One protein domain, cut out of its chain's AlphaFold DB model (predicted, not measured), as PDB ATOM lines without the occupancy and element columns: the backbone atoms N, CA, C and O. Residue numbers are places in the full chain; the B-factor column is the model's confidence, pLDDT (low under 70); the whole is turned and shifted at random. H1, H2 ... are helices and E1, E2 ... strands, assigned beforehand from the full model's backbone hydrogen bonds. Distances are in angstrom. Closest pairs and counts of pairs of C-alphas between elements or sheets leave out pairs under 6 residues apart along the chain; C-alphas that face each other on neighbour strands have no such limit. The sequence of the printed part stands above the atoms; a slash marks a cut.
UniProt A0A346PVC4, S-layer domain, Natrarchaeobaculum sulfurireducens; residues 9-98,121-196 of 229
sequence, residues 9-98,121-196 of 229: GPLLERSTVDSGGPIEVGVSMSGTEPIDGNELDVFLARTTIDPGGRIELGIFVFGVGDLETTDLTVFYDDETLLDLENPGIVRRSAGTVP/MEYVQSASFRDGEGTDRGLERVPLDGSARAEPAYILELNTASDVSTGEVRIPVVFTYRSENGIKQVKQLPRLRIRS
ATOM      1  N   GLY A   9     283.846 267.907 164.729       35.72
ATOM      2  CA  GLY A   9     283.074 269.153 164.791       35.72
ATOM      3  C   GLY A   9     281.557 269.013 165.033       35.72
ATOM      4  O   GLY A   9     281.048 269.754 165.871       35.72
ATOM      5  N   PRO A  10     280.817 268.055 164.428       33.97
ATOM      6  CA  PRO A  10     279.362 268.024 164.507       33.97
ATOM      7  C   PRO A  10     278.797 267.331 165.756       33.97
ATOM      8  O   PRO A  10     277.580 267.274 165.918       33.97
ATOM      9  N   LEU A  11     279.634 266.812 166.667       41.44
ATOM     10  CA  LEU A  11     279.146 266.312 167.965       41.44
ATOM     11  C   LEU A  11     279.132 267.399 169.044       41.44
ATOM     12  O   LEU A  11     278.283 267.352 169.931       41.44
ATOM     13  N   LEU A  12     279.998 268.409 168.928       46.28
ATOM     14  CA  LEU A  12     279.933 269.619 169.750       46.28
ATOM     15  C   LEU A  12     278.871 270.609 169.242       46.28
ATOM     16  O   LEU A  12     278.345 271.377 170.036       46.28
ATOM     17  N   GLU A  13     278.474 270.542 167.964       41.06
ATOM     18  CA  GLU A  13     277.357 271.335 167.403       41.06
ATOM     19  C   GLU A  13     276.006 271.073 168.093       41.06
ATOM     20  O   GLU A  13     275.085 271.876 167.972       41.06
ATOM     21  N   ARG A  14     275.874 269.961 168.834       36.56
ATOM     22  CA  ARG A  14     274.694 269.661 169.665       36.56
ATOM     23  C   ARG A  14     274.882 269.949 171.150       36.56
ATOM     24  O   ARG A  14     273.916 269.799 171.894       36.56
ATOM     25  N   SER A  15     276.062 270.398 171.578       41.44
ATOM     26  CA  SER A  15     276.236 271.037 172.886       41.44
ATOM     27  C   SER A  15     275.735 272.478 172.773       41.44
ATOM     28  O   SER A  15     276.465 273.449 172.918       41.44
ATOM     29  N   THR A  16     274.452 272.625 172.434       44.09
ATOM     30  CA  THR A  16     273.705 273.808 172.851       44.09
ATOM     31  C   THR A  16     273.814 273.848 174.365       44.09
ATOM     32  O   THR A  16     273.710 272.783 174.970       44.09
ATOM     33  N   VAL A  17     274.030 275.023 174.946       51.41
ATOM     34  CA  VAL A  17     274.146 275.314 176.381       51.41
ATOM     35  C   VAL A  17     272.915 274.800 177.157       51.41
ATOM     36  O   VAL A  17     272.084 275.535 177.671       51.41
ATOM     37  N   ASP A  18     272.768 273.484 177.268       51.66
ATOM     38  CA  ASP A  18     271.657 272.780 177.923       51.66
ATOM     39  C   ASP A  18     272.026 272.475 179.385       51.66
ATOM     40  O   ASP A  18     271.525 271.581 180.066       51.66
ATOM     41  N   SER A  19     273.010 273.222 179.878       53.91
ATOM     42  CA  SER A  19     273.653 273.019 181.164       53.91
ATOM     43  C   SER A  19     273.321 274.130 182.167       53.91
ATOM     44  O   SER A  19     273.704 274.024 183.335       53.91
ATOM     45  N   GLY A  20     272.581 275.162 181.737       60.62
ATOM     46  CA  GLY A  20     272.071 276.235 182.596       60.62
ATOM     47  C   GLY A  20     273.158 277.118 183.216       60.62
ATOM     48  O   GLY A  20     272.956 277.647 184.310       60.62
ATOM     49  N   GLY A  21     274.321 277.222 182.565       70.69
ATOM     50  CA  GLY A  21     275.431 278.088 182.962       70.69
ATOM     51  C   GLY A  21     275.804 279.055 181.830       70.69
ATOM     52  O   GLY A  21     275.660 278.680 180.674       70.69
ATOM     53  N   PRO A  22     276.280 280.273 182.141       79.44
ATOM     54  CA  PRO A  22     276.632 281.302 181.150       79.44
ATOM     55  C   PRO A  22     277.859 280.965 180.281       79.44
ATOM     56  O   PRO A  22     278.079 281.605 179.258       79.44
ATOM     57  N   ILE A  23     278.662 279.979 180.697       82.88
ATOM     58  CA  ILE A  23     279.831 279.455 179.979       82.88
ATOM     59  C   ILE A  23     279.773 277.937 180.047       82.88
ATOM     60  O   ILE A  23     279.534 277.411 181.132       82.88
ATOM     61  N   GLU A  24     280.086 277.250 178.954       86.00
ATOM     62  CA  GLU A  24     280.309 275.806 178.891       86.00
ATOM     63  C   GLU A  24     281.665 275.499 178.237       86.00
ATOM     64  O   GLU A  24     282.047 276.110 177.244       86.00
ATOM     65  N   VAL A  25     282.413 274.543 178.789       86.56
ATOM     66  CA  VAL A  25     283.703 274.106 178.242       86.56
ATOM     67  C   VAL A  25     283.560 272.702 177.671       86.56
ATOM     68  O   VAL A  25     283.302 271.751 178.405       86.56
ATOM     69  N   GLY A  26     283.745 272.567 176.363       85.88
ATOM     70  CA  GLY A  26     283.785 271.293 175.660       85.88
ATOM     71  C   GLY A  26     285.217 270.789 175.516       85.88
ATOM     72  O   GLY A  26     286.097 271.516 175.070       85.88
ATOM     73  N   VAL A  27     285.453 269.529 175.861       86.38
ATOM     74  CA  VAL A  27     286.715 268.824 175.637       86.38
ATOM     75  C   VAL A  27     286.394 267.605 174.791       86.38
ATOM     76  O   VAL A  27     285.615 266.754 175.211       86.38
ATOM     77  N   SER A  28     286.975 267.506 173.604       84.00
ATOM     78  CA  SER A  28     286.757 266.382 172.699       84.00
ATOM     79  C   SER A  28     288.071 265.675 172.404       84.00
ATOM     80  O   SER A  28     289.058 266.312 172.055       84.00
ATOM     81  N   MET A  29     288.094 264.352 172.526       85.19
ATOM     82  CA  MET A  29     289.282 263.531 172.290       85.19
ATOM     83  C   MET A  29     288.935 262.287 171.479       85.19
ATOM     84  O   MET A  29     287.875 261.685 171.666       85.19
ATOM     85  N   SER A  30     289.856 261.866 170.615       82.44
ATOM     86  CA  SER A  30     289.842 260.537 170.004       82.44
ATOM     87  C   SER A  30     291.158 259.815 170.258       82.44
ATOM     88  O   SER A  30     292.228 260.421 170.174       82.44
ATOM     89  N   GLY A  31     291.075 258.525 170.571       81.94
ATOM     90  CA  GLY A  31     292.241 257.699 170.859       81.94
ATOM     91  C   GLY A  31     291.944 256.205 170.819       81.94
ATOM     92  O   GLY A  31     290.823 255.776 170.533       81.94
ATOM     93  N   THR A  32     292.976 255.415 171.099       78.81
ATOM     94  CA  THR A  32     292.948 253.947 170.983       78.81
ATOM     95  C   THR A  32     292.510 253.233 172.263       78.81
ATOM     96  O   THR A  32     292.072 252.085 172.209       78.81
ATOM     97  N   GLU A  33     292.585 253.906 173.412       82.69
ATOM     98  CA  GLU A  33     292.276 253.309 174.715       82.69
ATOM     99  C   GLU A  33     290.770 253.020 174.866       82.69
ATOM    100  O   GLU A  33     289.948 253.786 174.338       82.69
ATOM    101  N   PRO A  34     290.367 251.949 175.580       78.81
ATOM    102  CA  PRO A  34     288.963 251.642 175.821       78.81
ATOM    103  C   PRO A  34     288.231 252.768 176.554       78.81
ATOM    104  O   PRO A  34     288.717 253.301 177.544       78.81
ATOM    105  N   ILE A  35     286.995 253.051 176.130       77.38
ATOM    106  CA  ILE A  35     286.151 254.118 176.696       77.38
ATOM    107  C   ILE A  35     286.020 254.089 178.231       77.38
ATOM    108  O   ILE A  35     285.882 255.137 178.867       77.38
ATOM    109  N   ASP A  36     286.056 252.911 178.847       78.06
ATOM    110  CA  ASP A  36     285.831 252.757 180.285       78.06
ATOM    111  C   ASP A  36     287.044 253.156 181.134       78.06
ATOM    112  O   ASP A  36     286.861 253.491 182.303       78.06
ATOM    113  N   GLY A  37     288.248 253.193 180.552       77.31
ATOM    114  CA  GLY A  37     289.488 253.535 181.258       77.31
ATOM    115  C   GLY A  37     289.648 255.024 181.567       77.31
ATOM    116  O   GLY A  37     290.458 255.392 182.415       77.31
ATOM    117  N   ASN A  38     288.864 255.879 180.909       81.88
ATOM    118  CA  ASN A  38     289.111 257.314 180.923       81.88
ATOM    119  C   ASN A  38     288.371 258.010 182.064       81.88
ATOM    120  O   ASN A  38     287.155 257.820 182.233       81.88
ATOM    121  N   GLU A  39     289.068 258.902 182.757       85.62
ATOM    122  CA  GLU A  39     288.528 259.726 183.837       85.62
ATOM    123  C   GLU A  39     288.759 261.213 183.546       85.62
ATOM    124  O   GLU A  39     289.814 261.610 183.053       85.62
ATOM    125  N   LEU A  40     287.747 262.034 183.832       90.31
ATOM    126  CA  LEU A  40     287.814 263.489 183.740       90.31
ATOM    127  C   LEU A  40     287.881 264.046 185.159       90.31
ATOM    128  O   LEU A  40     286.948 263.814 185.930       90.31
ATOM    129  N   ASP A  41     288.899 264.851 185.450       92.38
ATOM    130  CA  ASP A  41     288.990 265.664 186.661       92.38
ATOM    131  C   ASP A  41     288.967 267.159 186.316       92.38
ATOM    132  O   ASP A  41     289.595 267.614 185.355       92.38
ATOM    133  N   VAL A  42     288.206 267.926 187.093       93.50
ATOM    134  CA  VAL A  42     287.983 269.356 186.880       93.50
ATOM    135  C   VAL A  42     288.020 270.069 188.218       93.50
ATOM    136  O   VAL A  42     287.253 269.755 189.128       93.50
ATOM    137  N   PHE A  43     288.845 271.107 188.326       93.81
ATOM    138  CA  PHE A  43     288.904 271.917 189.536       93.81
ATOM    139  C   PHE A  43     289.015 273.407 189.248       93.81
ATOM    140  O   PHE A  43     289.538 273.845 188.228       93.81
ATOM    141  N   LEU A  44     288.555 274.205 190.209       95.06
ATOM    142  CA  LEU A  44     288.762 275.647 190.233       95.06
ATOM    143  C   LEU A  44     289.892 275.971 191.204       95.06
ATOM    144  O   LEU A  44     289.824 275.569 192.368       95.06
ATOM    145  N   ALA A  45     290.881 276.760 190.782       93.88
ATOM    146  CA  ALA A  45     291.928 277.221 191.700       93.88
ATOM    147  C   ALA A  45     291.337 278.070 192.839       93.88
ATOM    148  O   ALA A  45     291.836 278.082 193.967       93.88
ATOM    149  N   ARG A  46     290.237 278.779 192.554       93.19
ATOM    150  CA  ARG A  46     289.438 279.515 193.537       93.19
ATOM    151  C   ARG A  46     287.958 279.291 193.279       93.19
ATOM    152  O   ARG A  46     287.461 279.567 192.196       93.19
ATOM    153  N   THR A  47     287.226 278.900 194.314       93.69
ATOM    154  CA  THR A  47     285.758 278.776 194.269       93.69
ATOM    155  C   THR A  47     285.046 280.112 194.484       93.69
ATOM    156  O   THR A  47     283.819 280.186 194.448       93.69
ATOM    157  N   THR A  48     285.787 281.189 194.754       93.62
ATOM    158  CA  THR A  48     285.237 282.531 194.958       93.62
ATOM    159  C   THR A  48     286.163 283.594 194.380       93.62
ATOM    160  O   THR A  48     287.347 283.629 194.725       93.62
ATOM    161  N   ILE A  49     285.609 284.493 193.567       94.19
ATOM    162  CA  ILE A  49     286.320 285.614 192.938       94.19
ATOM    163  C   ILE A  49     285.551 286.929 193.112       94.19
ATOM    164  O   ILE A  49     284.376 286.934 193.484       94.19
ATOM    165  N   ASP A  50     286.228 288.048 192.874       93.12
ATOM    166  CA  ASP A  50     285.602 289.369 192.775       93.12
ATOM    167  C   ASP A  50     285.264 289.671 191.296       93.12
ATOM    168  O   ASP A  50     285.917 289.104 190.418       93.12
ATOM    169  N   PRO A  51     284.300 290.566 191.000       91.56
ATOM    170  CA  PRO A  51     284.100 291.114 189.655       91.56
ATOM    171  C   PRO A  51     285.395 291.689 189.065       91.56
ATOM    172  O   PRO A  51     286.163 292.333 189.791       91.56
ATOM    173  N   GLY A  52     285.650 291.459 187.774       90.81
ATOM    174  CA  GLY A  52     286.939 291.763 187.138       90.81
ATOM    175  C   GLY A  52     288.064 290.789 187.512       90.81
ATOM    176  O   GLY A  52     289.226 291.011 187.183       90.81
ATOM    177  N   GLY A  53     287.750 289.742 188.276       91.88
ATOM    178  CA  GLY A  53     288.682 288.691 188.652       91.88
ATOM    179  C   GLY A  53     288.921 287.692 187.523       91.88
ATOM    180  O   GLY A  53     288.302 287.747 186.462       91.88
ATOM    181  N   ARG A  54     289.811 286.737 187.786       94.06
ATOM    182  CA  ARG A  54     290.142 285.647 186.868       94.06
ATOM    183  C   ARG A  54     289.582 284.330 187.386       94.06
ATOM    184  O   ARG A  54     289.811 283.977 188.546       94.06
ATOM    185  N   ILE A  55     288.869 283.619 186.524       93.69
ATOM    186  CA  ILE A  55     288.498 282.219 186.709       93.69
ATOM    187  C   ILE A  55     289.689 281.385 186.254       93.69
ATOM    188  O   ILE A  55     290.145 281.526 185.126       93.69
ATOM    189  N   GLU A  56     290.186 280.519 187.126       94.88
ATOM    190  CA  GLU A  56     291.251 279.575 186.796       94.88
ATOM    191  C   GLU A  56     290.692 278.160 186.951       94.88
ATOM    192  O   GLU A  56     290.409 277.712 188.068       94.88
ATOM    193  N   LEU A  57     290.459 277.508 185.812       94.12
ATOM    194  CA  LEU A  57     289.830 276.199 185.683       94.12
ATOM    195  C   LEU A  57     290.859 275.197 185.158       94.12
ATOM    196  O   LEU A  57     291.312 275.300 184.019       94.12
ATOM    197  N   GLY A  58     291.215 274.227 185.991       92.50
ATOM    198  CA  GLY A  58     292.043 273.091 185.620       92.50
ATOM    199  C   GLY A  58     291.184 271.941 185.106       92.50
ATOM    200  O   GLY A  58     290.182 271.596 185.731       92.50
ATOM    201  N   ILE A  59     291.582 271.350 183.983       91.88
ATOM    202  CA  ILE A  59     290.937 270.194 183.360       91.88
ATOM    203  C   ILE A  59     292.013 269.152 183.073       91.88
ATOM    204  O   ILE A  59     292.975 269.431 182.356       91.88
ATOM    205  N   PHE A  60     291.832 267.952 183.610       90.06
ATOM    206  CA  PHE A  60     292.774 266.846 183.496       90.06
ATOM    207  C   PHE A  60     292.027 265.619 183.007       90.06
ATOM    208  O   PHE A  60     290.951 265.295 183.512       90.06
ATOM    209  N   VAL A  61     292.593 264.951 182.008       87.50
ATOM    210  CA  VAL A  61     292.035 263.706 181.491       87.50
ATOM    211  C   VAL A  61     293.049 262.596 181.704       87.50
ATOM    212  O   VAL A  61     294.176 262.668 181.218       87.50
ATOM    213  N   PHE A  62     292.627 261.573 182.440       84.19
ATOM    214  CA  PHE A  62     293.428 260.402 182.773       84.19
ATOM    215  C   PHE A  62     292.975 259.188 181.977       84.19
ATOM    216  O   PHE A  62     291.836 259.126 181.507       84.19
ATOM    217  N   GLY A  63     293.869 258.204 181.869       78.81
ATOM    218  CA  GLY A  63     293.558 256.935 181.214       78.81
ATOM    219  C   GLY A  63     293.287 257.090 179.721       78.81
ATOM    220  O   GLY A  63     292.595 256.271 179.141       78.81
ATOM    221  N   VAL A  64     293.805 258.150 179.103       72.31
ATOM    222  CA  VAL A  64     293.830 258.279 177.649       72.31
ATOM    223  C   VAL A  64     295.140 257.676 177.157       72.31
ATOM    224  O   VAL A  64     296.214 258.084 177.591       72.31
ATOM    225  N   GLY A  65     295.039 256.642 176.327       74.69
ATOM    226  CA  GLY A  65     296.185 256.007 175.677       74.69
ATOM    227  C   GLY A  65     296.741 256.894 174.566       74.69
ATOM    228  O   GLY A  65     296.866 258.108 174.725       74.69
ATOM    229  N   ASP A  66     297.046 256.306 173.411       78.06
ATOM    230  CA  ASP A  66     297.508 257.095 172.271       78.06
ATOM    231  C   ASP A  66     296.363 257.957 171.725       78.06
ATOM    232  O   ASP A  66     295.296 257.458 171.346       78.06
ATOM    233  N   LEU A  67     296.591 259.270 171.707       76.25
ATOM    234  CA  LEU A  67     295.634 260.260 171.227       76.25
ATOM    235  C   LEU A  67     295.887 260.579 169.759       76.25
ATOM    236  O   LEU A  67     296.990 260.953 169.368       76.25
ATOM    237  N   GLU A  68     294.828 260.490 168.962       76.69
ATOM    238  CA  GLU A  68     294.847 260.864 167.548       76.69
ATOM    239  C   GLU A  68     294.460 262.331 167.356       76.69
ATOM    240  O   GLU A  68     294.994 263.032 166.500       76.69
ATOM    241  N   THR A  69     293.478 262.810 168.120       73.81
ATOM    242  CA  THR A  69     292.989 264.187 168.028       73.81
ATOM    243  C   THR A  69     292.511 264.656 169.387       73.81
ATOM    244  O   THR A  69     291.965 263.899 170.192       73.81
ATOM    245  N   THR A  70     292.711 265.940 169.650       77.44
ATOM    246  CA  THR A  70     292.160 266.602 170.821       77.44
ATOM    247  C   THR A  70     291.696 267.997 170.446       77.44
ATOM    248  O   THR A  70     292.380 268.688 169.701       77.44
ATOM    249  N   ASP A  71     290.548 268.400 170.970       81.56
ATOM    250  CA  ASP A  71     289.957 269.716 170.780       81.56
ATOM    251  C   ASP A  71     289.413 270.236 172.119       81.56
ATOM    252  O   ASP A  71     288.907 269.472 172.946       81.56
ATOM    253  N   LEU A  72     289.545 271.540 172.335       81.38
ATOM    254  CA  LEU A  72     289.029 272.257 173.497       81.38
ATOM    255  C   LEU A  72     288.231 273.435 172.957       81.38
ATOM    256  O   LEU A  72     288.789 274.276 172.264       81.38
ATOM    257  N   THR A  73     286.961 273.543 173.318       80.31
ATOM    258  CA  THR A  73     286.078 274.627 172.882       80.31
ATOM    259  C   THR A  73     285.455 275.303 174.095       80.31
ATOM    260  O   THR A  73     285.103 274.633 175.066       80.31
ATOM    261  N   VAL A  74     285.310 276.627 174.052       79.44
ATOM    262  CA  VAL A  74     284.620 277.391 175.096       79.44
ATOM    263  C   VAL A  74     283.397 278.059 174.475       79.44
ATOM    264  O   VAL A  74     283.510 278.906 173.592       79.44
ATOM    265  N   PHE A  75     282.224 277.657 174.942       79.69
ATOM    266  CA  PHE A  75     280.932 278.215 174.567       79.69
ATOM    267  C   PHE A  75     280.492 279.223 175.622       79.69
ATOM    268  O   PHE A  75     280.718 279.017 176.817       79.69
ATOM    269  N   TYR A  76     279.859 280.304 175.193       75.81
ATOM    270  CA  TYR A  76     279.296 281.312 176.077       75.81
ATOM    271  C   TYR A  76     278.043 281.888 175.429       75.81
ATOM    272  O   TYR A  76     278.033 282.154 174.234       75.81
ATOM    273  N   ASP A  77     277.015 282.088 176.247       68.62
ATOM    274  CA  ASP A  77     275.750 282.700 175.819       68.62
ATOM    275  C   ASP A  77     275.532 284.070 176.479       68.62
ATOM    276  O   ASP A  77     274.622 284.812 176.119       68.62
ATOM    277  N   ASP A  78     276.344 284.400 177.486       70.50
ATOM    278  CA  ASP A  78     276.216 285.613 178.286       70.50
ATOM    279  C   ASP A  78     277.514 286.427 178.230       70.50
ATOM    280  O   ASP A  78     278.490 286.147 178.936       70.50
ATOM    281  N   GLU A  79     277.501 287.469 177.401       72.12
ATOM    282  CA  GLU A  79     278.606 288.423 177.263       72.12
ATOM    283  C   GLU A  79     278.886 289.206 178.558       72.12
ATOM    284  O   GLU A  79     279.936 289.828 178.686       72.12
ATOM    285  N   THR A  80     277.982 289.180 179.544       79.56
ATOM    286  CA  THR A  80     278.142 289.954 180.786       79.56
ATOM    287  C   THR A  80     279.078 289.296 181.799       79.56
ATOM    288  O   THR A  80     279.503 289.943 182.760       79.56
ATOM    289  N   LEU A  81     279.412 288.013 181.618       85.50
ATOM    290  CA  LEU A  81     280.322 287.301 182.514       85.50
ATOM    291  C   LEU A  81     281.789 287.478 182.122       85.50
ATOM    292  O   LEU A  81     282.634 287.664 183.002       85.50
ATOM    293  N   LEU A  82     282.097 287.394 180.830       86.06
ATOM    294  CA  LEU A  82     283.464 287.383 180.316       86.06
ATOM    295  C   LEU A  82     283.896 288.761 179.827       86.06
ATOM    296  O   LEU A  82     283.124 289.500 179.231       86.06
ATOM    297  N   ASP A  83     285.167 289.087 180.037       87.38
ATOM    298  CA  ASP A  83     285.787 290.226 179.367       87.38
ATOM    299  C   ASP A  83     286.108 289.835 177.914       87.38
ATOM    300  O   ASP A  83     287.127 289.209 177.646       87.38
ATOM    301  N   LEU A  84     285.236 290.171 176.961       83.62
ATOM    302  CA  LEU A  84     285.423 289.813 175.545       83.62
ATOM    303  C   LEU A  84     286.510 290.637 174.825       83.62
ATOM    304  O   LEU A  84     286.870 290.333 173.681       83.62
ATOM    305  N   GLU A  85     287.024 291.698 175.450       83.81
ATOM    306  CA  GLU A  85     288.169 292.453 174.928       83.81
ATOM    307  C   GLU A  85     289.486 291.779 175.316       83.81
ATOM    308  O   GLU A  85     290.428 291.744 174.522       83.81
ATOM    309  N   ASN A  86     289.532 291.196 176.514       83.88
ATOM    310  CA  ASN A  86     290.658 290.423 177.013       83.88
ATOM    311  C   ASN A  86     290.172 289.138 177.699       83.88
ATOM    312  O   ASN A  86     290.212 289.043 178.929       83.88
ATOM    313  N   PRO A  87     289.764 288.114 176.933       82.75
ATOM    314  CA  PRO A  87     289.096 286.950 177.506       82.75
ATOM    315  C   PRO A  87     290.033 286.029 178.291       82.75
ATOM    316  O   PRO A  87     289.572 285.199 179.074       82.75
ATOM    317  N   GLY A  88     291.347 286.218 178.146       86.81
ATOM    318  CA  GLY A  88     292.377 285.509 178.889       86.81
ATOM    319  C   GLY A  88     293.084 284.442 178.060       86.81
ATOM    320  O   GLY A  88     293.241 284.590 176.844       86.81
ATOM    321  N   ILE A  89     293.577 283.397 178.728       86.38
ATOM    322  CA  ILE A  89     294.526 282.445 178.136       86.38
ATOM    323  C   ILE A  89     294.123 280.985 178.373       86.38
ATOM    324  O   ILE A  89     293.447 280.650 179.346       86.38
ATOM    325  N   VAL A  90     294.594 280.092 177.504       85.81
ATOM    326  CA  VAL A  90     294.593 278.639 177.714       85.81
ATOM    327  C   VAL A  90     296.025 278.154 177.772       85.81
ATOM    328  O   VAL A  90     296.794 278.320 176.822       85.81
ATOM    329  N   ARG A  91     296.358 277.472 178.864       84.31
ATOM    330  CA  ARG A  91     297.607 276.731 179.003       84.31
ATOM    331  C   ARG A  91     297.357 275.259 178.733       84.31
ATOM    332  O   ARG A  91     296.406 274.704 179.273       84.31
ATOM    333  N   ARG A  92     298.192 274.624 177.912       81.56
ATOM    334  CA  ARG A  92     298.033 273.203 177.540       81.56
ATOM    335  C   ARG A  92     299.316 272.407 177.729       81.56
ATOM    336  O   ARG A  92     300.392 272.938 177.438       81.56
ATOM    337  N   SER A  93     299.212 271.149 178.166       75.25
ATOM    338  CA  SER A  93     300.356 270.231 178.134       75.25
ATOM    339  C   SER A  93     300.876 270.092 176.701       75.25
ATOM    340  O   SER A  93     300.117 270.136 175.727       75.25
ATOM    341  N   ALA A  94     302.199 270.014 176.552       61.06
ATOM    342  CA  ALA A  94     302.796 269.777 175.248       61.06
ATOM    343  C   ALA A  94     302.489 268.326 174.864       61.06
ATOM    344  O   ALA A  94     303.025 267.403 175.475       61.06
ATOM    345  N   GLY A  95     301.598 268.125 173.888       55.47
ATOM    346  CA  GLY A  95     301.293 266.793 173.374       55.47
ATOM    347  C   GLY A  95     302.592 266.086 172.995       55.47
ATOM    348  O   GLY A  95     303.411 266.631 172.251       55.47
ATOM    349  N   THR A  96     302.817 264.898 173.552       40.62
ATOM    350  CA  THR A  96     303.967 264.089 173.155       40.62
ATOM    351  C   THR A  96     303.673 263.548 171.765       40.62
ATOM    352  O   THR A  96     302.825 262.680 171.608       40.62
ATOM    353  N   VAL A  97     304.358 264.077 170.752       41.88
ATOM    354  CA  VAL A  97     304.370 263.480 169.413       41.88
ATOM    355  C   VAL A  97     305.051 262.109 169.534       41.88
ATOM    356  O   VAL A  97     306.236 262.073 169.900       41.88
ATOM    357  N   PRO A  98     304.373 260.985 169.239       35.06
ATOM    358  CA  PRO A  98     305.039 259.695 169.177       35.06
ATOM    359  C   PRO A  98     305.986 259.718 167.972       35.06
ATOM    360  O   PRO A  98     305.565 259.651 166.823       35.06
ATOM    361  N   MET A 121     302.224 267.152 160.825       32.16
ATOM    362  CA  MET A 121     300.969 266.738 161.455       32.16
ATOM    363  C   MET A 121     300.604 267.782 162.516       32.16
ATOM    364  O   MET A 121     300.804 267.608 163.714       32.16
ATOM    365  N   GLU A 122     300.090 268.910 162.034       37.53
ATOM    366  CA  GLU A 122     299.411 269.947 162.800       37.53
ATOM    367  C   GLU A 122     298.007 269.442 163.161       37.53
ATOM    368  O   GLU A 122     296.991 269.945 162.695       37.53
ATOM    369  N   TYR A 123     297.932 268.379 163.960       39.38
ATOM    370  CA  TYR A 123     296.672 267.984 164.575       39.38
ATOM    371  C   TYR A 123     296.591 268.669 165.936       39.38
ATOM    372  O   TYR A 123     297.404 268.380 166.809       39.38
ATOM    373  N   VAL A 124     295.662 269.633 166.051       39.91
ATOM    374  CA  VAL A 124     294.955 270.164 167.249       39.91
ATOM    375  C   VAL A 124     294.551 271.637 166.981       39.91
ATOM    376  O   VAL A 124     295.168 272.600 167.453       39.91
ATOM    377  N   GLN A 125     293.499 271.800 166.168       45.59
ATOM    378  CA  GLN A 125     292.533 272.914 166.252       45.59
ATOM    379  C   GLN A 125     291.680 272.709 167.519       45.59
ATOM    380  O   GLN A 125     291.499 271.566 167.904       45.59
ATOM    381  N   SER A 126     291.071 273.682 168.189       49.16
ATOM    382  CA  SER A 126     291.324 275.110 168.333       49.16
ATOM    383  C   SER A 126     290.531 275.575 169.559       49.16
ATOM    384  O   SER A 126     289.315 275.467 169.537       49.16
ATOM    385  N   ALA A 127     291.178 276.168 170.574       51.53
ATOM    386  CA  ALA A 127     290.472 276.935 171.610       51.53
ATOM    387  C   ALA A 127     289.753 278.129 170.963       51.53
ATOM    388  O   ALA A 127     290.371 279.174 170.753       51.53
ATOM    389  N   SER A 128     288.497 277.940 170.565       54.66
ATOM    390  CA  SER A 128     287.632 278.980 170.011       54.66
ATOM    391  C   SER A 128     286.552 279.366 171.014       54.66
ATOM    392  O   SER A 128     286.012 278.528 171.740       54.66
ATOM    393  N   PHE A 129     286.284 280.667 171.043       52.88
ATOM    394  CA  PHE A 129     285.095 281.258 171.630       52.88
ATOM    395  C   PHE A 129     284.042 281.308 170.537       52.88
ATOM    396  O   PHE A 129     284.256 281.942 169.506       52.88
ATOM    397  N   ARG A 130     282.927 280.610 170.741       56.62
ATOM    398  CA  ARG A 130     281.783 280.696 169.836       56.62
ATOM    399  C   ARG A 130     280.671 281.464 170.524       56.62
ATOM    400  O   ARG A 130     280.023 280.914 171.407       56.62
ATOM    401  N   ASP A 131     280.485 282.704 170.093       50.50
ATOM    402  CA  ASP A 131     279.189 283.368 170.182       50.50
ATOM    403  C   ASP A 131     278.251 282.711 169.159       50.50
ATOM    404  O   ASP A 131     278.701 282.281 168.087       50.50
ATOM    405  N   GLY A 132     276.953 282.652 169.445       51.31
ATOM    406  CA  GLY A 132     275.939 282.151 168.513       51.31
ATOM    407  C   GLY A 132     275.953 282.849 167.141       51.31
ATOM    408  O   GLY A 132     275.384 282.318 166.187       51.31
ATOM    409  N   GLU A 133     276.648 283.989 167.013       45.41
ATOM    410  CA  GLU A 133     276.824 284.761 165.782       45.41
ATOM    411  C   GLU A 133     278.299 285.195 165.531       45.41
ATOM    412  O   GLU A 133     278.648 286.363 165.438       45.41
ATOM    413  N   GLY A 134     279.209 284.231 165.354       43.44
ATOM    414  CA  GLY A 134     280.254 284.322 164.316       43.44
ATOM    415  C   GLY A 134     281.357 285.398 164.395       43.44
ATOM    416  O   GLY A 134     281.859 285.789 163.338       43.44
ATOM    417  N   THR A 135     281.817 285.833 165.573       41.94
ATOM    418  CA  THR A 135     283.110 286.548 165.681       41.94
ATOM    419  C   THR A 135     284.141 285.774 166.512       41.94
ATOM    420  O   THR A 135     284.083 285.724 167.733       41.94
ATOM    421  N   ASP A 136     285.125 285.170 165.830       47.97
ATOM    422  CA  ASP A 136     286.243 284.433 166.442       47.97
ATOM    423  C   ASP A 136     287.235 285.409 167.115       47.97
ATOM    424  O   ASP A 136     288.203 285.868 166.502       47.97
ATOM    425  N   ARG A 137     287.036 285.729 168.397       56.00
ATOM    426  CA  ARG A 137     288.110 286.257 169.262       56.00
ATOM    427  C   ARG A 137     288.597 285.132 170.166       56.00
ATOM    428  O   ARG A 137     287.927 284.798 171.128       56.00
ATOM    429  N   GLY A 138     289.725 284.503 169.836       62.19
ATOM    430  CA  GLY A 138     290.215 283.302 170.531       62.19
ATOM    431  C   GLY A 138     291.029 283.577 171.804       62.19
ATOM    432  O   GLY A 138     291.660 284.623 171.930       62.19
ATOM    433  N   LEU A 139     291.060 282.602 172.723       68.38
ATOM    434  CA  LEU A 139     291.975 282.597 173.877       68.38
ATOM    435  C   LEU A 139     293.433 282.558 173.412       68.38
ATOM    436  O   LEU A 139     293.783 281.786 172.510       68.38
ATOM    437  N   GLU A 140     294.302 283.320 174.076       75.44
ATOM    438  CA  GLU A 140     295.743 283.216 173.837       75.44
ATOM    439  C   GLU A 140     296.249 281.847 174.310       75.44
ATOM    440  O   GLU A 140     295.883 281.360 175.380       75.44
ATOM    441  N   ARG A 141     297.096 281.195 173.508       72.88
ATOM    442  CA  ARG A 141     297.609 279.851 173.801       72.88
ATOM    443  C   ARG A 141     299.014 279.934 174.366       72.88
ATOM    444  O   ARG A 141     299.922 280.419 173.699       72.88
ATOM    445  N   VAL A 142     299.202 279.363 175.549       77.69
ATOM    446  CA  VAL A 142     300.495 279.322 176.238       77.69
ATOM    447  C   VAL A 142     300.856 277.858 176.539       77.69
ATOM    448  O   VAL A 142     299.984 277.060 176.882       77.69
ATOM    449  N   PRO A 143     302.116 277.425 176.381       73.88
ATOM    450  CA  PRO A 143     302.514 276.086 176.807       73.88
ATOM    451  C   PRO A 143     302.426 275.932 178.336       73.88
ATOM    452  O   PRO A 143     302.660 276.870 179.101       73.88
ATOM    453  N   LEU A 144     302.084 274.731 178.800       72.56
ATOM    454  CA  LEU A 144     302.102 274.382 180.217       72.56
ATOM    455  C   LEU A 144     303.480 273.821 180.600       72.56
ATOM    456  O   LEU A 144     303.745 272.623 180.459       72.56
ATOM    457  N   ASP A 145     304.357 274.699 181.084       63.06
ATOM    458  CA  ASP A 145     305.706 274.335 181.532       63.06
ATOM    459  C   ASP A 145     305.697 273.250 182.623       63.06
ATOM    460  O   ASP A 145     304.855 273.243 183.522       63.06
ATOM    461  N   GLY A 146     306.666 272.332 182.559       56.97
ATOM    462  CA  GLY A 146     306.861 271.286 183.571       56.97
ATOM    463  C   GLY A 146     305.986 270.035 183.418       56.97
ATOM    464  O   GLY A 146     306.136 269.097 184.200       56.97
ATOM    465  N   SER A 147     305.117 269.966 182.407       51.19
ATOM    466  CA  SER A 147     304.315 268.771 182.122       51.19
ATOM    467  C   SER A 147     305.033 267.847 181.124       51.19
ATOM    468  O   SER A 147     304.864 267.943 179.917       51.19
ATOM    469  N   ALA A 148     305.874 266.939 181.632       50.91
ATOM    470  CA  ALA A 148     306.473 265.855 180.832       50.91
ATOM    471  C   ALA A 148     305.545 264.628 180.697       50.91
ATOM    472  O   ALA A 148     305.965 263.578 180.214       50.91
ATOM    473  N   ARG A 149     304.305 264.723 181.196       55.47
ATOM    474  CA  ARG A 149     303.318 263.644 181.120       55.47
ATOM    475  C   ARG A 149     302.585 263.711 179.785       55.47
ATOM    476  O   ARG A 149     302.222 264.793 179.342       55.47
ATOM    477  N   ALA A 150     302.350 262.542 179.194       61.97
ATOM    478  CA  ALA A 150     301.603 262.389 177.945       61.97
ATOM    479  C   ALA A 150     300.095 262.677 178.097       61.97
ATOM    480  O   ALA A 150     299.392 262.795 177.101       61.97
ATOM    481  N   GLU A 151     299.605 262.804 179.332       71.50
ATOM    482  CA  GLU A 151     298.196 263.055 179.624       71.50
ATOM    483  C   GLU A 151     297.793 264.504 179.267       71.50
ATOM    484  O   GLU A 151     298.510 265.462 179.601       71.50
ATOM    485  N   PRO A 152     296.642 264.705 178.605       79.00
ATOM    486  CA  PRO A 152     296.096 266.023 178.328       79.00
ATOM    487  C   PRO A 152     295.738 266.766 179.608       79.00
ATOM    488  O   PRO A 152     294.933 266.311 180.426       79.00
ATOM    489  N   ALA A 153     296.300 267.961 179.732       85.69
ATOM    490  CA  ALA A 153     295.984 268.895 180.793       85.69
ATOM    491  C   ALA A 153     295.760 270.287 180.205       85.69
ATOM    492  O   ALA A 153     296.564 270.770 179.401       85.69
ATOM    493  N   TYR A 154     294.690 270.936 180.653       88.25
ATOM    494  CA  TYR A 154     294.343 272.306 180.300       88.25
ATOM    495  C   TYR A 154     294.191 273.147 181.557       88.25
ATOM    496  O   TYR A 154     293.580 272.720 182.533       88.25
ATOM    497  N   ILE A 155     294.713 274.368 181.516       89.75
ATOM    498  CA  ILE A 155     294.394 275.411 182.488       89.75
ATOM    499  C   ILE A 155     293.780 276.564 181.709       89.75
ATOM    500  O   ILE A 155     294.455 277.196 180.897       89.75
ATOM    501  N   LEU A 156     292.496 276.810 181.933       90.94
ATOM    502  CA  LEU A 156     291.790 277.950 181.375       90.94
ATOM    503  C   LEU A 156     291.840 279.087 182.386       90.94
ATOM    504  O   LEU A 156     291.409 278.941 183.528       90.94
ATOM    505  N   GLU A 157     292.352 280.223 181.944       92.38
ATOM    506  CA  GLU A 157     292.460 281.452 182.713       92.38
ATOM    507  C   GLU A 157     291.542 282.491 182.070       92.38
ATOM    508  O   GLU A 157     291.975 283.263 181.220       92.38
ATOM    509  N   LEU A 158     290.265 282.479 182.454       90.44
ATOM    510  CA  LEU A 158     289.231 283.329 181.866       90.44
ATOM    511  C   LEU A 158     289.089 284.616 182.680       90.44
ATOM    512  O   LEU A 158     288.842 284.567 183.890       90.44
ATOM    513  N   ASN A 159     289.234 285.775 182.042       90.62
ATOM    514  CA  ASN A 159     288.994 287.048 182.720       90.62
ATOM    515  C   ASN A 159     287.491 287.358 182.736       90.62
ATOM    516  O   ASN A 159     286.795 287.209 181.732       90.62
ATOM    517  N   THR A 160     286.989 287.785 183.894       91.44
ATOM    518  CA  THR A 160     285.588 288.203 184.052       91.44
ATOM    519  C   THR A 160     285.425 289.694 183.821       91.44
ATOM    520  O   THR A 160     286.330 290.470 184.137       91.44
ATOM    521  N   ALA A 161     284.256 290.107 183.336       90.62
ATOM    522  CA  ALA A 161     283.921 291.515 183.187       90.62
ATOM    523  C   ALA A 161     283.945 292.242 184.546       90.62
ATOM    524  O   ALA A 161     283.637 291.677 185.602       90.62
ATOM    525  N   SER A 162     284.320 293.523 184.550       90.12
ATOM    526  CA  SER A 162     284.443 294.314 185.788       90.12
ATOM    527  C   SER A 162     283.097 294.635 186.461       90.12
ATOM    528  O   SER A 162     283.040 294.917 187.663       90.12
ATOM    529  N   ASP A 163     282.017 294.573 185.689       87.69
ATOM    530  CA  ASP A 163     280.631 294.844 186.058       87.69
ATOM    531  C   ASP A 163     279.760 293.580 186.115       87.69
ATOM    532  O   ASP A 163     278.545 293.687 186.290       87.69
ATOM    533  N   VAL A 164     280.383 292.396 186.066       89.25
ATOM    534  CA  VAL A 164     279.692 291.105 186.127       89.25
ATOM    535  C   VAL A 164     278.740 290.993 187.322       89.25
ATOM    536  O   VAL A 164     279.023 291.438 188.447       89.25
ATOM    537  N   SER A 165     277.600 290.345 187.079       87.06
ATOM    538  CA  SER A 165     276.595 290.077 188.101       87.06
ATOM    539  C   SER A 165     277.144 289.206 189.243       87.06
ATOM    540  O   SER A 165     277.980 288.318 189.082       87.06
ATOM    541  N   THR A 166     276.689 289.492 190.462       91.12
ATOM    542  CA  THR A 166     277.161 288.806 191.670       91.12
ATOM    543  C   THR A 166     276.289 287.590 191.946       91.12
ATOM    544  O   THR A 166     275.064 287.714 191.903       91.12
ATOM    545  N   GLY A 167     276.868 286.453 192.325       91.12
ATOM    546  CA  GLY A 167     276.086 285.240 192.566       91.12
ATOM    547  C   GLY A 167     276.895 283.956 192.456       91.12
ATOM    548  O   GLY A 167     278.122 283.986 192.402       91.12
ATOM    549  N   GLU A 168     276.197 282.823 192.466       92.31
ATOM    550  CA  GLU A 168     276.776 281.515 192.147       92.31
ATOM    551  C   GLU A 168     276.593 281.247 190.652       92.31
ATOM    552  O   GLU A 168     275.483 281.328 190.132       92.31
ATOM    553  N   VAL A 169     277.692 280.920 189.986       90.12
ATOM    554  CA  VAL A 169     277.768 280.599 188.566       90.12
ATOM    555  C   VAL A 169     278.249 279.159 188.432       90.12
ATOM    556  O   VAL A 169     279.167 278.725 189.133       90.12
ATOM    557  N   ARG A 170     277.619 278.401 187.538       91.38
ATOM    558  CA  ARG A 170     278.061 277.054 187.163       91.38
ATOM    559  C   ARG A 170     278.833 277.141 185.859       91.38
ATOM    560  O   ARG A 170     278.411 277.871 184.969       91.38
ATOM    561  N   ILE A 171     279.917 276.381 185.762       90.31
ATOM    562  CA  ILE A 171     280.753 276.307 184.559       90.31
ATOM    563  C   ILE A 171     280.777 274.846 184.112       90.31
ATOM    564  O   ILE A 171     281.633 274.088 184.556       90.31
ATOM    565  N   PRO A 172     279.791 274.387 183.336       90.44
ATOM    566  CA  PRO A 172     279.721 273.010 182.884       90.44
ATOM    567  C   PRO A 172     280.944 272.667 182.032       90.44
ATOM    568  O   PRO A 172     281.316 273.420 181.137       90.44
ATOM    569  N   VAL A 173     281.563 271.529 182.324       90.62
ATOM    570  CA  VAL A 173     282.664 270.962 181.549       90.62
ATOM    571  C   VAL A 173     282.196 269.630 180.991       90.62
ATOM    572  O   VAL A 173     281.878 268.711 181.747       90.62
ATOM    573  N   VAL A 174     282.114 269.548 179.670       89.75
ATOM    574  CA  VAL A 174     281.636 268.387 178.927       89.75
ATOM    575  C   VAL A 174     282.826 267.742 178.241       89.75
ATOM    576  O   VAL A 174     283.435 268.329 177.355       89.75
ATOM    577  N   PHE A 175     283.147 266.520 178.639       89.62
ATOM    578  CA  PHE A 175     284.172 265.706 178.009       89.62
ATOM    579  C   PHE A 175     283.535 264.649 177.121       89.62
ATOM    580  O   PHE A 175     282.728 263.854 177.596       89.62
ATOM    581  N   THR A 176     283.941 264.615 175.859       89.31
ATOM    582  CA  THR A 176     283.545 263.616 174.872       89.31
ATOM    583  C   THR A 176     284.784 262.858 174.419       89.31
ATOM    584  O   THR A 176     285.705 263.440 173.851       89.31
ATOM    585  N   TYR A 177     284.800 261.549 174.639       87.44
ATOM    586  CA  TYR A 177     285.855 260.660 174.173       87.44
ATOM    587  C   TYR A 177     285.320 259.665 173.155       87.44
ATOM    588  O   TYR A 177     284.287 259.030 173.383       87.44
ATOM    589  N   ARG A 178     286.047 259.486 172.056       85.25
ATOM    590  CA  ARG A 178     285.766 258.486 171.028       85.25
ATOM    591  C   ARG A 178     286.908 257.476 170.951       85.25
ATOM    592  O   ARG A 178     288.059 257.862 170.792       85.25
ATOM    593  N   SER A 179     286.560 256.194 170.973       85.69
ATOM    594  CA  SER A 179     287.462 255.088 170.627       85.69
ATOM    595  C   SER A 179     286.798 254.162 169.609       85.69
ATOM    596  O   SER A 179     285.641 254.362 169.230       85.69
ATOM    597  N   GLU A 180     287.504 253.109 169.198       83.69
ATOM    598  CA  GLU A 180     286.941 252.044 168.359       83.69
ATOM    599  C   GLU A 180     285.718 251.365 169.002       83.69
ATOM    600  O   GLU A 180     284.796 250.948 168.302       83.69
ATOM    601  N   ASN A 181     285.677 251.313 170.337       82.19
ATOM    602  CA  ASN A 181     284.627 250.638 171.102       82.19
ATOM    603  C   ASN A 181     283.377 251.508 171.329       82.19
ATOM    604  O   ASN A 181     282.385 251.019 171.869       82.19
ATOM    605  N   GLY A 182     283.403 252.787 170.935       84.50
ATOM    606  CA  GLY A 182     282.257 253.690 171.047       84.50
ATOM    607  C   GLY A 182     282.612 255.106 171.494       84.50
ATOM    608  O   GLY A 182     283.760 255.545 171.417       84.50
ATOM    609  N   ILE A 183     281.591 255.832 171.954       87.00
ATOM    610  CA  ILE A 183     281.686 257.221 172.421       87.00
ATOM    611  C   ILE A 183     281.253 257.276 173.888       87.00
ATOM    612  O   ILE A 183     280.199 256.748 174.241       87.00
ATOM    613  N   LYS A 184     282.045 257.944 174.727       86.44
ATOM    614  CA  LYS A 184     281.733 258.236 176.131       86.44
ATOM    615  C   LYS A 184     281.640 259.737 176.328       86.44
ATOM    616  O   LYS A 184     282.489 260.476 175.841       86.44
ATOM    617  N   GLN A 185     280.634 260.167 177.080       88.50
ATOM    618  CA  GLN A 185     280.472 261.557 177.472       88.50
ATOM    619  C   GLN A 185     280.401 261.657 178.996       88.50
ATOM    620  O   GLN A 185     279.640 260.932 179.637       88.50
ATOM    621  N   VAL A 186     281.202 262.544 179.578       89.38
ATOM    622  CA  VAL A 186     281.240 262.828 181.017       89.38
ATOM    623  C   VAL A 186     281.019 264.320 181.213       89.38
ATOM    624  O   VAL A 186     281.564 265.133 180.474       89.38
ATOM    625  N   LYS A 187     280.220 264.693 182.213       90.12
ATOM    626  CA  LYS A 187     279.904 266.092 182.509       90.12
ATOM    627  C   LYS A 187     280.229 266.418 183.959       90.12
ATOM    628  O   LYS A 187     279.734 265.755 184.867       90.12
ATOM    629  N   GLN A 188     281.018 267.465 184.168       91.12
ATOM    630  CA  GLN A 188     281.285 268.059 185.474       91.12
ATOM    631  C   GLN A 188     280.679 269.463 185.556       91.12
ATOM    632  O   GLN A 188     280.566 270.157 184.552       91.12
ATOM    633  N   LEU A 189     280.249 269.885 186.748       92.19
ATOM    634  CA  LEU A 189     279.635 271.202 186.966       92.19
ATOM    635  C   LEU A 189     280.291 271.929 188.152       92.19
ATOM    636  O   LEU A 189     279.662 272.064 189.211       92.19
ATOM    637  N   PRO A 190     281.547 272.391 188.014       92.06
ATOM    638  CA  PRO A 190     282.173 273.240 189.016       92.06
ATOM    639  C   PRO A 190     281.350 274.512 189.272       92.06
ATOM    640  O   PRO A 190     280.700 275.072 188.383       92.06
ATOM    641  N   ARG A 191     281.377 274.953 190.532       93.38
ATOM    642  CA  ARG A 191     280.619 276.104 191.036       93.38
ATOM    643  C   ARG A 191     281.568 277.204 191.475       93.38
ATOM    644  O   ARG A 191     282.466 276.975 192.285       93.38
ATOM    645  N   LEU A 192     281.314 278.402 190.979       93.69
ATOM    646  CA  LEU A 192     282.076 279.605 191.252       93.69
ATOM    647  C   LEU A 192     281.164 280.643 191.906       93.69
ATOM    648  O   LEU A 192     280.062 280.891 191.429       93.69
ATOM    649  N   ARG A 193     281.620 281.295 192.975       94.38
ATOM    650  CA  ARG A 193     280.918 282.438 193.572       94.38
ATOM    651  C   ARG A 193     281.586 283.754 193.179       94.38
ATOM    652  O   ARG A 193     282.759 283.961 193.475       94.38
ATOM    653  N   ILE A 194     280.815 284.680 192.626       92.69
ATOM    654  CA  ILE A 194     281.223 286.068 192.398       92.69
ATOM    655  C   ILE A 194     280.754 286.913 193.585       92.69
ATOM    656  O   ILE A 194     279.557 286.993 193.880       92.69
ATOM    657  N   ARG A 195     281.702 287.521 194.303       91.44
ATOM    658  CA  ARG A 195     281.415 288.318 195.503       91.44
ATOM    659  C   ARG A 195     280.685 289.605 195.172       91.44
ATOM    660  O   ARG A 195     280.973 290.283 194.189       91.44
ATOM    661  N   SER A 196     279.806 290.014 196.081       88.62
ATOM    662  CA  SER A 196     279.194 291.339 195.999       88.62
ATOM    663  C   SER A 196     280.156 292.449 196.424       88.62
ATOM    664  O   SER A 196     281.043 292.247 197.259       88.62
TER     665      SER A 196
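Overview. This is residues 9 to 98 and 121 to 196 of the 229 residues of the protein "S-layer domain" of Natrarchaeobaculum sulfurireducens (UniProt A0A346PVC4). Two five-stranded sheets lie face to face as a sandwich, their strands at a modest 22 degrees to each other, and H1 only grazes one of them. E10 and E11 run on past short breaks as a small two-stranded sheet, E9 and E12, which residues 48 to 49 join by pairing with E12. The printed part has 166 residues with one named helix followed by twelve strands, mostly strand, though under half of the residues are in named elements. The sheets run E6 E4 E1 E10 E11 and E2 E3 E8 E5 E7, both mixed; E9 and E12 are antiparallel. The whole is compact, with a radius of gyration of the C-alphas of 15.7 A and spans of 47 by 34 by 28 A.

Arrangement. Start at H1, residues 9 to 12, too short for any O i to N i+4 pair and with its one O i to N i+3 pair out of range; it only grazes the twisted sheet of E6, residues 128 to 130, E4, 67 to 76, E1, 23 to 31, E10, 173 to 179, and E11, 182 to 188. E4 and E1 are antiparallel, with N 26 and O 73 2.8 A apart, within hydrogen-bond range. E1 and E10 are parallel, with N 27 and O 174 at 2.8 A. E10 and E11 form a hairpin, with N 175 and O 186 at 2.8 A. E6 is parallel to E4, with N 74 and O 128 at 3.1 A. Next find the other sheet: E2, residues 39 to 44, E3, 54 to 62, E8, 153 to 159, E5, 88 to 92, and E7, 140 to 143. E2 and E3 form a hairpin, with N 41 and O 60 at 2.9 A. E8 is antiparallel to E3, with N 57 and O 156 at 2.9 A, and to E5, with N 91 and O 155 at 2.8 A. E5 and E7 are parallel, with N 90 and O 140 at 2.8 A. Between the sheets, the closest C-alphas of E2 and E11, those of Val 42 and Gln 188, are 7.0 A apart. E9, residues 167 to 170, and E12, 191 to 194, have N 169 and O 192 at 2.8 A.

Along the chain. Find C-alpha 23 at (279.831, 279.455, 179.979), where E1 begins its 26.7 A. E3 is 25.8 A long and E4 27.1 A. E12 ends at C-alpha 194, (281.223, 286.068, 192.398).

Size, cuts and confidence. Residues 99 to 120 are not printed, and C-alphas 98 and 121 are 11.2 A apart across that cut. The link E4 to E5 is long. The model's pLDDT is under 70 in 43 printed residues, among them 9 to 20 and 121 to 139.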